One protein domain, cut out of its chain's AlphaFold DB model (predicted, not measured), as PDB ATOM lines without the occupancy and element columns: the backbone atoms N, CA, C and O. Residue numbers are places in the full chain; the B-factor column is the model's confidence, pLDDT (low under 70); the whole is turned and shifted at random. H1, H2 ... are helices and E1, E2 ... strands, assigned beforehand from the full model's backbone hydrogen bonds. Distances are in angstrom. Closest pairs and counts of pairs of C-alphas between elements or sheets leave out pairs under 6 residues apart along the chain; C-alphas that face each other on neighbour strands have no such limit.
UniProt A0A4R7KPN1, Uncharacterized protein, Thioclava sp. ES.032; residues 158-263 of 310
ATOM      1  N   PHE A 158      48.907 -37.937  27.558       59.81
ATOM      2  CA  PHE A 158      48.427 -36.554  27.538       59.81
ATOM      3  C   PHE A 158      47.168 -36.396  26.706       59.81
ATOM      4  O   PHE A 158      46.202 -35.840  27.209       59.81
ATOM      5  N   GLU A 159      47.137 -36.934  25.487       61.44
ATOM      6  CA  GLU A 159      45.943 -36.879  24.636       61.44
ATOM      7  C   GLU A 159      44.744 -37.574  25.301       61.44
ATOM      8  O   GLU A 159      43.615 -37.084  25.249       61.44
ATOM      9  N   GLY A 160      44.984 -38.704  25.975       64.75
ATOM     10  CA  GLY A 160      43.962 -39.423  26.733       64.75
ATOM     11  C   GLY A 160      43.427 -38.620  27.920       64.75
ATOM     12  O   GLY A 160      42.212 -38.533  28.100       64.75
ATOM     13  N   MET A 161      44.317 -38.008  28.706       66.12
ATOM     14  CA  MET A 161      43.946 -37.161  29.846       66.12
ATOM     15  C   MET A 161      43.255 -35.871  29.401       66.12
ATOM     16  O   MET A 161      42.273 -35.472  30.019       66.12
ATOM     17  N   GLU A 162      43.703 -35.263  28.301       66.88
ATOM     18  CA  GLU A 162      43.059 -34.098  27.690       66.88
ATOM     19  C   GLU A 162      41.636 -34.401  27.279       66.88
ATOM     20  O   GLU A 162      40.709 -33.686  27.654       66.88
ATOM     21  N   LYS A 163      41.452 -35.495  26.543       70.94
ATOM     22  CA  LYS A 163      40.134 -35.911  26.089       70.94
ATOM     23  C   LYS A 163      39.220 -36.256  27.264       70.94
ATOM     24  O   LYS A 163      38.045 -35.900  27.235       70.94
ATOM     25  N   ALA A 164      39.744 -36.930  28.288       73.31
ATOM     26  CA  ALA A 164      38.980 -37.285  29.478       73.31
ATOM     27  C   ALA A 164      38.549 -36.047  30.280       73.31
ATOM     28  O   ALA A 164      37.365 -35.927  30.598       73.31
ATOM     29  N   GLU A 165      39.469 -35.115  30.559       73.19
ATOM     30  CA  GLU A 165      39.131 -33.889  31.290       73.19
ATOM     31  C   GLU A 165      38.163 -33.025  30.477       73.19
ATOM     32  O   GLU A 165      37.139 -32.597  31.004       73.19
ATOM     33  N   ARG A 166      38.426 -32.837  29.177       75.12
ATOM     34  CA  ARG A 166      37.547 -32.065  28.292       75.12
ATOM     35  C   ARG A 166      36.125 -32.620  28.313       75.12
ATOM     36  O   ARG A 166      35.195 -31.868  28.563       75.12
ATOM     37  N   ASN A 167      35.953 -33.931  28.133       79.50
ATOM     38  CA  ASN A 167      34.630 -34.563  28.160       79.50
ATOM     39  C   ASN A 167      33.914 -34.375  29.505       79.50
ATOM     40  O   ASN A 167      32.715 -34.104  29.532       79.50
ATOM     41  N   MET A 168      34.639 -34.521  30.617       80.00
ATOM     42  CA  MET A 168      34.073 -34.365  31.956       80.00
ATOM     43  C   MET A 168      33.607 -32.927  32.205       80.00
ATOM     44  O   MET A 168      32.493 -32.718  32.679       80.00
ATOM     45  N   VAL A 169      34.438 -31.936  31.875       76.94
ATOM     46  CA  VAL A 169      34.104 -30.530  32.116       76.94
ATOM     47  C   VAL A 169      33.036 -30.038  31.146       76.94
ATOM     48  O   VAL A 169      32.098 -29.383  31.582       76.94
ATOM     49  N   THR A 170      33.096 -30.417  29.864       81.00
ATOM     50  CA  THR A 170      32.019 -30.120  28.905       81.00
ATOM     51  C   THR A 170      30.684 -30.682  29.391       81.00
ATOM     52  O   THR A 170      29.700 -29.950  29.406       81.00
ATOM     53  N   SER A 171      30.652 -31.920  29.900       82.56
ATOM     54  CA  SER A 171      29.428 -32.497  30.468       82.56
ATOM     55  C   SER A 171      28.900 -31.727  31.684       82.56
ATOM     56  O   SER A 171      27.686 -31.666  31.863       82.56
ATOM     57  N   ALA A 172      29.772 -31.162  32.525       82.19
ATOM     58  CA  ALA A 172      29.356 -30.351  33.672       82.19
ATOM     59  C   ALA A 172      28.804 -28.987  33.229       82.19
ATOM     60  O   ALA A 172      27.735 -28.583  33.678       82.19
ATOM     61  N   VAL A 173      29.474 -28.321  32.286       82.69
ATOM     62  CA  VAL A 173      29.038 -27.027  31.742       82.69
ATOM     63  C   VAL A 173      27.724 -27.153  30.967       82.69
ATOM     64  O   VAL A 173      26.875 -26.270  31.054       82.69
ATOM     65  N   GLU A 174      27.521 -28.243  30.226       83.12
ATOM     66  CA  GLU A 174      26.258 -28.504  29.526       83.12
ATOM     67  C   GLU A 174      25.095 -28.774  30.490       83.12
ATOM     68  O   GLU A 174      23.968 -28.379  30.202       83.12
ATOM     69  N   ALA A 175      25.358 -29.434  31.623       83.44
ATOM     70  CA  ALA A 175      24.329 -29.775  32.602       83.44
ATOM     71  C   ALA A 175      23.969 -28.602  33.524       83.44
ATOM     72  O   ALA A 175      22.789 -28.332  33.745       83.44
ATOM     73  N   ASP A 176      24.983 -27.918  34.053       82.25
ATOM     74  CA  ASP A 176      24.844 -27.001  35.186       82.25
ATOM     75  C   ASP A 176      25.214 -25.544  34.822       82.25
ATOM     76  O   ASP A 176      25.093 -24.652  35.659       82.25
ATOM     77  N   HIS A 177      25.655 -25.279  33.581       81.88
ATOM     78  CA  HIS A 177      26.205 -23.987  33.128       81.88
ATOM     79  C   HIS A 177      27.385 -23.464  33.969       81.88
ATOM     80  O   HIS A 177      27.701 -22.279  33.913       81.88
ATOM     81  N   ASP A 178      28.052 -24.338  34.726       83.50
ATOM     82  CA  ASP A 178      29.081 -24.003  35.715       83.50
ATOM     83  C   ASP A 178      30.045 -25.200  35.881       83.50
ATOM     84  O   ASP A 178      29.676 -26.346  35.600       83.50
ATOM     85  N   MET A 179      31.289 -24.963  36.312       82.56
ATOM     86  CA  MET A 179      32.266 -26.021  36.622       82.56
ATOM     87  C   MET A 179      32.369 -26.321  38.129       82.56
ATOM     88  O   MET A 179      33.013 -27.299  38.518       82.56
ATOM     89  N   SER A 180      31.683 -25.552  38.979       82.25
ATOM     90  CA  SER A 180      31.775 -25.551  40.446       82.25
ATOM     91  C   SER A 180      31.549 -26.920  41.089       82.25
ATOM     92  O   SER A 180      32.109 -27.236  42.138       82.25
ATOM     93  N   ARG A 181      30.747 -27.780  40.454       81.62
ATOM     94  CA  ARG A 181      30.474 -29.146  40.926       81.62
ATOM     95  C   ARG A 181      31.698 -30.066  40.863       81.62
ATOM     96  O   ARG A 181      31.754 -31.070  41.571       81.62
ATOM     97  N   LEU A 182      32.671 -29.737  40.019       80.69
ATOM     98  CA  LEU A 182      33.920 -30.481  39.874       80.69
ATOM     99  C   LEU A 182      34.985 -30.045  40.892       80.69
ATOM    100  O   LEU A 182      36.017 -30.706  41.033       80.69
ATOM    101  N   CYS A 183      34.732 -28.968  41.638       82.56
ATOM    102  CA  CYS A 183      35.644 -28.442  42.643       82.56
ATOM    103  C   CYS A 183      35.725 -29.368  43.861       82.56
ATOM    104  O   CYS A 183      34.725 -29.884  44.352       82.56
ATOM    105  N   GLY A 184      36.940 -29.608  44.355       73.75
ATOM    106  CA  GLY A 184      37.216 -30.545  45.447       73.75
ATOM    107  C   GLY A 184      37.282 -32.016  45.023       73.75
ATOM    108  O   GLY A 184      37.821 -32.833  45.769       73.75
ATOM    109  N   LEU A 185      36.820 -32.371  43.818       76.62
ATOM    110  CA  LEU A 185      36.953 -33.729  43.289       76.62
ATOM    111  C   LEU A 185      38.361 -33.960  42.750       76.62
ATOM    112  O   LEU A 185      38.851 -33.198  41.917       76.62
ATOM    113  N   SER A 186      38.998 -35.046  43.193       69.44
ATOM    114  CA  SER A 186      40.326 -35.466  42.716       69.44
ATOM    115  C   SER A 186      41.385 -34.356  42.819       69.44
ATOM    116  O   SER A 186      42.200 -34.182  41.917       69.44
ATOM    117  N   GLY A 187      41.334 -33.555  43.889       72.00
ATOM    118  CA  GLY A 187      42.296 -32.476  44.121       72.00
ATOM    119  C   GLY A 187      42.117 -31.252  43.214       72.00
ATOM    120  O   GLY A 187      43.034 -30.441  43.116       72.00
ATOM    121  N   ARG A 188      40.975 -31.081  42.539       78.94
ATOM    122  CA  ARG A 188      40.687 -29.865  41.763       78.94
ATOM    123  C   ARG A 188      40.343 -28.695  42.678       78.94
ATOM    124  O   ARG A 188      39.561 -28.836  43.616       78.94
ATOM    125  N   ILE A 189      40.918 -27.540  42.387       83.69
ATOM    126  CA  ILE A 189      40.643 -26.271  43.058       83.69
ATOM    127  C   ILE A 189      40.084 -25.293  42.043       83.69
ATOM    128  O   ILE A 189      40.489 -25.294  40.880       83.69
ATOM    129  N   CYS A 190      39.146 -24.472  42.490       85.06
ATOM    130  CA  CYS A 190      38.457 -23.544  41.618       85.06
ATOM    131  C   CYS A 190      38.476 -22.143  42.192       85.06
ATOM    132  O   CYS A 190      38.465 -21.950  43.412       85.06
ATOM    133  N   LYS A 191      38.434 -21.169  41.293       88.38
ATOM    134  CA  LYS A 191      38.251 -19.769  41.625       88.38
ATOM    135  C   LYS A 191      37.322 -19.132  40.608       88.38
ATOM    136  O   LYS A 191      37.556 -19.230  39.410       88.38
ATOM    137  N   ARG A 192      36.309 -18.438  41.115       88.56
ATOM    138  CA  ARG A 192      35.439 -17.560  40.338       88.56
ATOM    139  C   ARG A 192      35.606 -16.126  40.817       88.56
ATOM    140  O   ARG A 192      35.804 -15.901  42.016       88.56
ATOM    141  N   GLY A 193      35.561 -15.182  39.892       87.25
ATOM    142  CA  GLY A 193      35.623 -13.760  40.191       87.25
ATOM    143  C   GLY A 193      36.112 -12.945  39.004       87.25
ATOM    144  O   GLY A 193      36.117 -13.408  37.863       87.25
ATOM    145  N   THR A 194      36.555 -11.726  39.295       86.25
ATOM    146  CA  THR A 194      37.116 -10.849  38.266       86.25
ATOM    147  C   THR A 194      38.466 -11.358  37.779       86.25
ATOM    148  O   THR A 194      39.182 -12.059  38.501       86.25
ATOM    149  N   LEU A 195      38.856 -10.949  36.569       80.75
ATOM    150  CA  LEU A 195      40.149 -11.290  35.971       80.75
ATOM    151  C   LEU A 195      41.318 -11.091  36.953       80.75
ATOM    152  O   LEU A 195      42.112 -12.004  37.163       80.75
ATOM    153  N   ALA A 196      41.369  -9.936  37.623       82.88
ATOM    154  CA  ALA A 196      42.404  -9.623  38.607       82.88
ATOM    155  C   ALA A 196      42.384 -10.579  39.815       82.88
ATOM    156  O   ALA A 196      43.425 -11.087  40.221       82.88
ATOM    157  N   GLN A 197      41.200 -10.890  40.352       85.44
ATOM    158  CA  GLN A 197      41.058 -11.799  41.497       85.44
ATOM    159  C   GLN A 197      41.502 -13.224  41.167       85.44
ATOM    160  O   GLN A 197      42.066 -13.917  42.017       85.44
ATOM    161  N   VAL A 198      41.229 -13.675  39.944       82.00
ATOM    162  CA  VAL A 198      41.616 -15.005  39.476       82.00
ATOM    163  C   VAL A 198      43.114 -15.058  39.163       82.00
ATOM    164  O   VAL A 198      43.765 -16.044  39.503       82.00
ATOM    165  N   GLN A 199      43.694 -13.995  38.598       81.88
ATOM    166  CA  GLN A 199      45.142 -13.886  38.390       81.88
ATOM    167  C   GLN A 199      45.922 -13.871  39.711       81.88
ATOM    168  O   GLN A 199      46.935 -14.560  39.829       81.88
ATOM    169  N   ASP A 200      45.454 -13.127  40.712       85.31
ATOM    170  CA  ASP A 200      46.106 -13.071  42.024       85.31
ATOM    171  C   ASP A 200      46.026 -14.412  42.755       85.31
ATOM    172  O   ASP A 200      47.021 -14.873  43.313       85.31
ATOM    173  N   TRP A 201      44.881 -15.092  42.662       85.88
ATOM    174  CA  TRP A 201      44.735 -16.463  43.145       85.88
ATOM    175  C   TRP A 201      45.672 -17.441  42.421       85.88
ATOM    176  O   TRP A 201      46.351 -18.244  43.060       85.88
ATOM    177  N   ALA A 202      45.768 -17.355  41.091       78.12
ATOM    178  CA  ALA A 202      46.668 -18.202  40.313       78.12
ATOM    179  C   ALA A 202      48.134 -17.998  40.723       78.12
ATOM    180  O   ALA A 202      48.898 -18.961  40.758       78.12
ATOM    181  N   ARG A 203      48.520 -16.762  41.069       80.38
ATOM    182  CA  ARG A 203      49.858 -16.417  41.572       80.38
ATOM    183  C   ARG A 203      50.164 -16.998  42.950       80.38
ATOM    184  O   ARG A 203      51.325 -17.317  43.195       80.38
ATOM    185  N   SER A 204      49.169 -17.123  43.828       78.38
ATOM    186  CA  SER A 204      49.368 -17.600  45.203       78.38
ATOM    187  C   SER A 204      49.266 -19.117  45.346       78.38
ATOM    188  O   SER A 204      50.035 -19.712  46.100       78.38
ATOM    189  N   ASP A 205      48.332 -19.742  44.626       73.25
ATOM    190  CA  ASP A 205      47.860 -21.091  44.956       73.25
ATOM    191  C   ASP A 205      48.266 -22.158  43.926       73.25
ATOM    192  O   ASP A 205      48.149 -23.356  44.209       73.25
ATOM    193  N   LEU A 206      48.759 -21.762  42.743       71.75
ATOM    194  CA  LEU A 206      49.153 -22.687  41.676       71.75
ATOM    195  C   LEU A 206      50.668 -22.854  41.568       71.75
ATOM    196  O   LEU A 206      51.442 -21.916  41.730       71.75
ATOM    197  N   ARG A 207      51.096 -24.068  41.201       64.25
ATOM    198  CA  ARG A 207      52.515 -24.407  40.983       64.25
ATOM    199  C   ARG A 207      53.135 -23.709  39.764       64.25
ATOM    200  O   ARG A 207      54.351 -23.571  39.706       64.25
ATOM    201  N   ALA A 208      52.314 -23.270  38.805       64.38
ATOM    202  CA  ALA A 208      52.743 -22.648  37.547       64.38
ATOM    203  C   ALA A 208      52.002 -21.314  37.280       64.38
ATOM    204  O   ALA A 208      51.205 -21.199  36.338       64.38
ATOM    205  N   PRO A 209      52.238 -20.282  38.111       67.56
ATOM    206  CA  PRO A 209      51.416 -19.074  38.132       67.56
ATOM    207  C   PRO A 209      51.543 -18.222  36.862       67.56
ATOM    208  O   PRO A 209      50.539 -17.785  36.309       67.56
ATOM    209  N   ALA A 210      52.761 -18.023  36.349       66.06
ATOM    210  CA  ALA A 210      53.010 -17.170  35.180       66.06
ATOM    211  C   ALA A 210      52.336 -17.689  33.896       66.06
ATOM    212  O   ALA A 210      51.868 -16.914  33.068       66.06
ATOM    213  N   GLN A 211      52.264 -19.012  33.746       60.84
ATOM    214  CA  GLN A 211      51.687 -19.668  32.571       60.84
ATOM    215  C   GLN A 211      50.159 -19.668  32.642       60.84
ATOM    216  O   GLN A 211      49.495 -19.396  31.647       60.84
ATOM    217  N   THR A 212      49.614 -19.885  33.844       64.38
ATOM    218  CA  THR A 212      48.177 -19.747  34.097       64.38
ATOM    219  C   THR A 212      47.722 -18.323  33.797       64.38
ATOM    220  O   THR A 212      46.773 -18.138  33.056       64.38
ATOM    221  N   VAL A 213      48.438 -17.305  34.282       68.56
ATOM    222  CA  VAL A 213      48.101 -15.895  34.021       68.56
ATOM    223  C   VAL A 213      48.071 -15.581  32.520       68.56
ATOM    224  O   VAL A 213      47.098 -14.993  32.059       68.56
ATOM    225  N   SER A 214      49.060 -16.045  31.748       66.88
ATOM    226  CA  SER A 214      49.092 -15.850  30.288       66.88
ATOM    227  C   SER A 214      47.911 -16.513  29.566       66.88
ATOM    228  O   SER A 214      47.387 -15.950  28.607       66.88
ATOM    229  N   LEU A 215      47.467 -17.684  30.029       65.06
ATOM    230  CA  LEU A 215      46.287 -18.360  29.489       65.06
ATOM    231  C   LEU A 215      45.006 -17.561  29.757       65.06
ATOM    232  O   LEU A 215      44.148 -17.431  28.884       65.06
ATOM    233  N   ILE A 216      44.872 -17.042  30.977       68.38
ATOM    234  CA  ILE A 216      43.714 -16.246  31.380       68.38
ATOM    235  C   ILE A 216      43.625 -14.982  30.522       68.38
ATOM    236  O   ILE A 216      42.538 -14.635  30.067       68.38
ATOM    237  N   GLU A 217      44.761 -14.337  30.257       70.31
ATOM    238  CA  GLU A 217      44.849 -13.164  29.383       70.31
ATOM    239  C   GLU A 217      44.406 -13.482  27.943       70.31
ATOM    240  O   GLU A 217      43.552 -12.775  27.419       70.31
ATOM    241  N   ASP A 218      44.859 -14.592  27.336       66.00
ATOM    242  CA  ASP A 218      44.406 -15.016  25.988       66.00
ATOM    243  C   ASP A 218      42.908 -15.393  25.944       66.00
ATOM    244  O   ASP A 218      42.250 -15.307  24.904       66.00
ATOM    245  N   THR A 219      42.342 -15.801  27.083       62.22
ATOM    246  CA  THR A 219      40.920 -16.165  27.199       62.22
ATOM    247  C   THR A 219      40.026 -14.940  27.434       62.22
ATOM    248  O   THR A 219      38.864 -14.938  27.019       62.22
ATOM    249  N   ALA A 220      40.546 -13.884  28.069       62.44
ATOM    250  CA  ALA A 220      39.788 -12.686  28.440       62.44
ATOM    251  C   ALA A 220      39.216 -11.941  27.221       62.44
ATOM    252  O   ALA A 220      38.071 -11.477  27.271       62.44
ATOM    253  N   ASP A 221      39.960 -11.920  26.113       63.66
ATOM    254  CA  ASP A 221      39.609 -11.212  24.876       63.66
ATOM    255  C   ASP A 221      38.623 -11.973  23.970       63.66
ATOM    256  O   ASP A 221      38.256 -11.493  22.893       63.66
ATOM    257  N   ARG A 222      38.158 -13.160  24.381       59.50
ATOM    258  CA  ARG A 222      37.281 -14.010  23.561       59.50
ATOM    259  C   ARG A 222      35.835 -14.058  24.108       59.50
ATOM    260  O   ARG A 222      35.624 -13.925  25.320       59.50
ATOM    261  N   PRO A 223      34.800 -14.202  23.249       54.12
ATOM    262  CA  PRO A 223      33.407 -14.385  23.692       54.12
ATOM    263  C   PRO A 223      33.258 -15.692  24.484       54.12
ATOM    264  O   PRO A 223      34.069 -16.581  24.268       54.12
ATOM    265  N   ARG A 224      32.248 -15.807  25.375       53.88
ATOM    266  CA  ARG A 224      31.983 -16.965  26.274       53.88
ATOM    267  C   ARG A 224      32.577 -18.276  25.738       53.88
ATOM    268  O   ARG A 224      31.981 -18.926  24.880       53.88
ATOM    269  N   LEU A 225      33.768 -18.628  26.212       57.53
ATOM    270  CA  LEU A 225      34.537 -19.753  25.698       57.53
ATOM    271  C   LEU A 225      34.941 -20.644  26.858       57.53
ATOM    272  O   LEU A 225      35.484 -20.187  27.861       57.53
ATOM    273  N   PHE A 226      34.646 -21.925  26.679       53.78
ATOM    274  CA  PHE A 226      35.242 -22.997  27.445       53.78
ATOM    275  C   PHE A 226      36.598 -23.320  26.818       53.78
ATOM    276  O   PHE A 226      36.668 -23.680  25.638       53.78
ATOM    277  N   TYR A 227      37.670 -23.181  27.591       57.44
ATOM    278  CA  TYR A 227      39.012 -23.534  27.146       57.44
ATOM    279  C   TYR A 227      39.652 -24.493  28.144       57.44
ATOM    280  O   TYR A 227      39.866 -24.144  29.303       57.44
ATOM    281  N   THR A 228      39.958 -25.709  27.687       56.00
ATOM    282  CA  THR A 228      40.811 -26.650  28.419       56.00
ATOM    283  C   THR A 228      42.223 -26.510  27.890       56.00
ATOM    284  O   THR A 228      42.490 -26.810  26.727       56.00
ATOM    285  N   TRP A 229      43.128 -26.079  28.756       56.59
ATOM    286  CA  TRP A 229      44.547 -26.051  28.478       56.59
ATOM    287  C   TRP A 229      45.237 -27.179  29.228       56.59
ATOM    288  O   TRP A 229      45.134 -27.299  30.453       56.59
ATOM    289  N   ILE A 230      45.966 -27.994  28.476       56.03
ATOM    290  CA  ILE A 230      46.925 -28.938  29.029       56.03
ATOM    291  C   ILE A 230      48.289 -28.518  28.540       56.03
ATOM    292  O   ILE A 230      48.549 -28.485  27.337       56.03
ATOM    293  N   GLN A 231      49.165 -28.196  29.484       52.31
ATOM    294  CA  GLN A 231      50.533 -27.887  29.129       52.31
ATOM    295  C   GLN A 231      51.217 -29.138  28.564       52.31
ATOM    296  O   GLN A 231      51.279 -30.162  29.256       52.31
ATOM    297  N   PRO A 232      51.799 -29.068  27.353       47.47
ATOM    298  CA  PRO A 232      52.706 -30.102  26.896       47.47
ATOM    299  C   PRO A 232      53.902 -30.146  27.855       47.47
ATOM    300  O   PRO A 232      54.443 -29.093  28.207       47.47
ATOM    301  N   PRO A 233      54.359 -31.330  28.276       47.25
ATOM    302  CA  PRO A 233      55.488 -31.430  29.188       47.25
ATOM    303  C   PRO A 233      56.724 -30.781  28.557       47.25
ATOM    304  O   PRO A 233      57.214 -31.240  27.523       47.25
ATOM    305  N   THR A 234      57.280 -29.744  29.185       47.00
ATOM    306  CA  THR A 234      58.623 -29.278  28.816       47.00
ATOM    307  C   THR A 234      59.679 -30.083  29.573       47.00
ATOM    308  O   THR A 234      59.398 -30.733  30.584       47.00
ATOM    309  N   SER A 235      60.921 -30.071  29.084       43.66
ATOM    310  CA  SER A 235      62.021 -30.868  29.645       43.66
ATOM    311  C   SER A 235      62.397 -30.518  31.092       43.66
ATOM    312  O   SER A 235      63.146 -31.279  31.693       43.66
ATOM    313  N   GLY A 236      61.886 -29.412  31.648       42.59
ATOM    314  CA  GLY A 236      62.147 -28.976  33.025       42.59
ATOM    315  C   GLY A 236      60.900 -28.682  33.867       42.59
ATOM    316  O   GLY A 236      61.052 -28.067  34.911       42.59
ATOM    317  N   ALA A 237      59.696 -29.057  33.415       45.53
ATOM    318  CA  ALA A 237      58.436 -28.575  34.001       45.53
ATOM    319  C   ALA A 237      57.356 -29.669  34.141       45.53
ATOM    320  O   ALA A 237      56.168 -29.427  33.945       45.53
ATOM    321  N   LEU A 238      57.747 -30.916  34.415       45.34
ATOM    322  CA  LEU A 238      56.791 -32.029  34.570       45.34
ATOM    323  C   LEU A 238      55.948 -31.922  35.844       45.34
ATOM    324  O   LEU A 238      54.821 -32.399  35.893       45.34
ATOM    325  N   ASP A 239      56.508 -31.263  36.845       47.34
ATOM    326  CA  ASP A 239      55.880 -30.773  38.065       47.34
ATOM    327  C   ASP A 239      54.958 -29.560  37.836       47.34
ATOM    328  O   ASP A 239      54.210 -29.188  38.741       47.34
ATOM    329  N   GLN A 240      54.986 -28.975  36.632       48.91
ATOM    330  CA  GLN A 240      54.178 -27.819  36.226       48.91
ATOM    331  C   GLN A 240      53.024 -28.191  35.286       48.91
ATOM    332  O   GLN A 240      52.198 -27.329  34.990       48.91
ATOM    333  N   VAL A 241      52.916 -29.461  34.857       51.75
ATOM    334  CA  VAL A 241      51.770 -29.939  34.069       51.75
ATOM    335  C   VAL A 241      50.516 -29.837  34.933       51.75
ATOM    336  O   VAL A 241      50.205 -30.708  35.746       51.75
ATOM    337  N   SER A 242      49.789 -28.751  34.733       61.16
ATOM    338  CA  SER A 242      48.480 -28.512  35.311       61.16
ATOM    339  C   SER A 242      47.447 -28.615  34.201       61.16
ATOM    340  O   SER A 242      47.665 -28.168  33.074       61.16
ATOM    341  N   ILE A 243      46.331 -29.264  34.518       68.88
ATOM    342  CA  ILE A 243      45.148 -29.187  33.673       68.88
ATOM    343  C   ILE A 243      44.356 -27.991  34.175       68.88
ATOM    344  O   ILE A 243      43.976 -27.961  35.352       68.88
ATOM    345  N   ILE A 244      44.169 -27.007  33.300       74.56
ATOM    346  CA  ILE A 244      43.467 -25.764  33.603       74.56
ATOM    347  C   ILE A 244      42.270 -25.675  32.668       74.56
ATOM    348  O   ILE A 244      42.408 -25.770  31.451       74.56
ATOM    349  N   SER A 245      41.088 -25.502  33.242       77.12
ATOM    350  CA  SER A 245      39.865 -25.215  32.503       77.12
ATOM    351  C   SER A 245      39.378 -23.825  32.875       77.12
ATOM    352  O   SER A 245      39.274 -23.515  34.061       77.12
ATOM    353  N   ALA A 246      39.090 -22.997  31.876       77.25
ATOM    354  CA  ALA A 246      38.526 -21.666  32.055       77.25
ATOM    355  C   ALA A 246      37.136 -21.590  31.415       77.25
ATOM    356  O   ALA A 246      36.931 -22.079  30.299       77.25
ATOM    357  N   LEU A 247      36.196 -20.967  32.125       79.75
ATOM    358  CA  LEU A 247      34.839 -20.682  31.680       79.75
ATOM    359  C   LEU A 247      34.531 -19.208  31.944       79.75
ATOM    360  O   LEU A 247      34.557 -18.744  33.083       79.75
ATOM    361  N   LYS A 248      34.220 -18.463  30.884       79.19
ATOM    362  CA  LYS A 248      33.763 -17.074  30.993       79.19
ATOM    363  C   LYS A 248      32.239 -17.044  31.095       79.19
ATOM    364  O   LYS A 248      31.553 -17.400  30.137       79.19
ATOM    365  N   HIS A 249      31.724 -16.609  32.243       76.50
ATOM    366  CA  HIS A 249      30.290 -16.462  32.510       76.50
ATOM    367  C   HIS A 249      29.763 -15.127  31.975       76.50
ATOM    368  O   HIS A 249      28.696 -15.082  31.360       76.50
ATOM    369  N   ASP A 250      30.534 -14.051  32.139       75.38
ATOM    370  CA  ASP A 250      30.200 -12.698  31.674       75.38
ATOM    371  C   ASP A 250      31.475 -11.881  31.368       75.38
ATOM    372  O   ASP A 250      32.583 -12.413  31.446       75.38
ATOM    373  N   VAL A 251      31.347 -10.604  30.987       72.12
ATOM    374  CA  VAL A 251      32.470  -9.702  30.652       72.12
ATOM    375  C   VAL A 251      33.529  -9.676  31.759       72.12
ATOM    376  O   VAL A 251      34.711  -9.811  31.444       72.12
ATOM    377  N   ASP A 252      33.098  -9.611  33.021       75.81
ATOM    378  CA  ASP A 252      33.965  -9.482  34.201       75.81
ATOM    379  C   ASP A 252      33.910 -10.697  35.147       75.81
ATOM    380  O   ASP A 252      34.434 -10.631  36.259       75.81
ATOM    381  N   ASP A 253      33.280 -11.800  34.734       82.69
ATOM    382  CA  ASP A 253      33.109 -13.001  35.562       82.69
ATOM    383  C   ASP A 253      33.720 -14.227  34.879       82.69
ATOM    384  O   ASP A 253      33.215 -14.732  33.868       82.69
ATOM    385  N   ILE A 254      34.835 -14.686  35.442       82.81
ATOM    386  CA  ILE A 254      35.610 -15.821  34.953       82.81
ATOM    387  C   ILE A 254      35.691 -16.858  36.064       82.81
ATOM    388  O   ILE A 254      36.025 -16.559  37.212       82.81
ATOM    389  N   GLU A 255      35.427 -18.101  35.695       85.00
ATOM    390  CA  GLU A 255      35.642 -19.269  36.525       85.00
ATOM    391  C   GLU A 255      36.819 -20.077  35.985       85.00
ATOM    392  O   GLU A 255      36.908 -20.366  34.790       85.00
ATOM    393  N   ILE A 256      37.727 -20.459  36.878       83.00
ATOM    394  CA  ILE A 256      38.860 -21.320  36.569       83.00
ATOM    395  C   ILE A 256      38.862 -22.509  37.495       83.00
ATOM    396  O   ILE A 256      38.716 -22.372  38.707       83.00
ATOM    397  N   MET A 257      39.112 -23.665  36.904       83.38
ATOM    398  CA  MET A 257      39.379 -24.908  37.591       83.38
ATOM    399  C   MET A 257      40.798 -25.354  37.250       83.38
ATOM    400  O   MET A 257      41.150 -25.498  36.080       83.38
ATOM    401  N   ALA A 258      41.605 -25.598  38.274       78.50
ATOM    402  CA  ALA A 258      42.944 -26.146  38.138       78.50
ATOM    403  C   ALA A 258      43.061 -27.433  38.953       78.50
ATOM    404  O   ALA A 258      42.582 -27.527  40.086       78.50
ATOM    405  N   SER A 259      43.731 -28.441  38.407       72.25
ATOM    406  CA  SER A 259      44.099 -29.618  39.196       72.25
ATOM    407  C   SER A 259      45.293 -29.286  40.103       72.25
ATOM    408  O   SER A 259      46.381 -28.997  39.606       72.25
ATOM    409  N   ARG A 260      45.105 -29.321  41.434       60.72
ATOM    410  CA  ARG A 260      46.131 -28.956  42.440       60.72
ATOM    411  C   ARG A 260      47.316 -29.918  42.455       60.72
ATOM    412  O   ARG A 260      48.442 -29.517  42.741       60.72
ATOM    413  N   GLU A 261      47.048 -31.185  42.158       55.69
ATOM    414  CA  GLU A 261      48.057 -32.243  42.067       55.69
ATOM    415  C   GLU A 261      48.383 -32.597  40.608       55.69
ATOM    416  O   GLU A 261      49.375 -33.273  40.342       55.69
ATOM    417  N   GLY A 262      47.588 -32.114  39.647       54.81
ATOM    418  CA  GLY A 262      47.617 -32.576  38.264       54.81
ATOM    419  C   GLY A 262      47.438 -34.101  38.159       54.81
ATOM    420  O   GLY A 262      47.360 -34.818  39.155       54.81
ATOM    421  N   PRO A 263      47.465 -34.672  36.952       52.09
ATOM    422  CA  PRO A 263      47.697 -36.108  36.776       52.09
ATOM    423  C   PRO A 263      49.141 -36.539  37.131       52.09
ATOM    424  O   PRO A 263      49.605 -37.606  36.724       52.09
TER     425      PRO A 263
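AT A GLANCE: This is residues 158 to 263 of the 310 residues of an uncharacterized protein of Thioclava sp. ES.032 (UniProt A0A4R7KPN1). A twisted sheet of four strands forms the middle layer, with the hairpin of helices H2 and H3 packed on one face and the long helix H1 over the other face, on the side of E2 and E3. Between E2 and E3 a long loop reaches out beyond the ends of the strands, with Ser 235 and Gly 236 far out on it. The printed part has 106 residues, and along the chain the named elements come as H1, E1, H2, H3, E2, E3, E4. The sheet's order is E1, E4, E3, E2, all antiparallel, and the class is mixed, helices and strands. The whole is compact, with a radius of gyration of the C-alphas of 12.8 A and spans of 37 by 27 by 24 A.

HOW THE PARTS SIT: In the sheet, E4, residues 253 to 259, and E3, residues 243 to 250, are the inner strands and form a hairpin, antiparallel at 167 degrees, with N 247 and O 255 2.8 A apart, within hydrogen-bond range. E1, residues 188 to 193, is an edge strand antiparallel to E4 at 166 degrees, with N 191 and O 256 at 2.9 A. The other edge strand, E2, residues 226 to 230, forms a hairpin with E3, antiparallel at 162 degrees, with N 229 and O 244 at 2.8 A. E2, E3 and E4 make a meander, each strand the antiparallel neighbour of the one before. H1, residues 158 to 176, is on the sheet over E3 and E2, at a height over the sheet of 9.4 A. It runs along the strands, at 23 degrees to E2 on the local plane, and its closest C-alphas to E2 are those of Arg 166 and Thr 228, 6.3 A apart. On the opposite face, H2, residues 195 to 205, lies over E1 at a height of 8.7 A; the closest C-alphas of the two are those of Lys 191 and Val 198, 6.2 A apart. H3, residues 209 to 220, is on the same face as H2, over E4 and E3 at a height of 9.6 A, slantwise to the strands at 36 degrees to E3 on the local plane. These helices on both faces give three layers. H2 and H3 touch as a helical hairpin, at a shallow tilt of 20 degrees, opposite ways, with the C-alphas of Arg 203 and Pro 209 closest at 4.6 A. H1 is apart from H2 and H3. In H1, H2 and H3 every O i to N i+4 pair is within hydrogen-bond range.

IN THESE COORDINATES: E3 is 22.3 A from first to last C-alpha, E4 20.3 A, E1 17.0 A and E2 13.2 A. H1 is 26.6 A long, from C-alpha 158 at (48.427, -36.554, 27.538) to C-alpha 176 at (24.844, -27.001, 35.186); H3 measures 16.4 A and H2 15.4 A. E4 ends at C-alpha 259, (44.099, -29.618, 39.196).

THE WHOLE: The C-alphas farthest apart are those of Ala 175 and Gly 236, at 37.8 A. The printed part has no cut. The links H1 to E1, 11 residues, and E2 to E3, 12 residues, are long. Mean pLDDT of the printed part is 70.5, and 46 residues are under 70, among them residues 218 to 243.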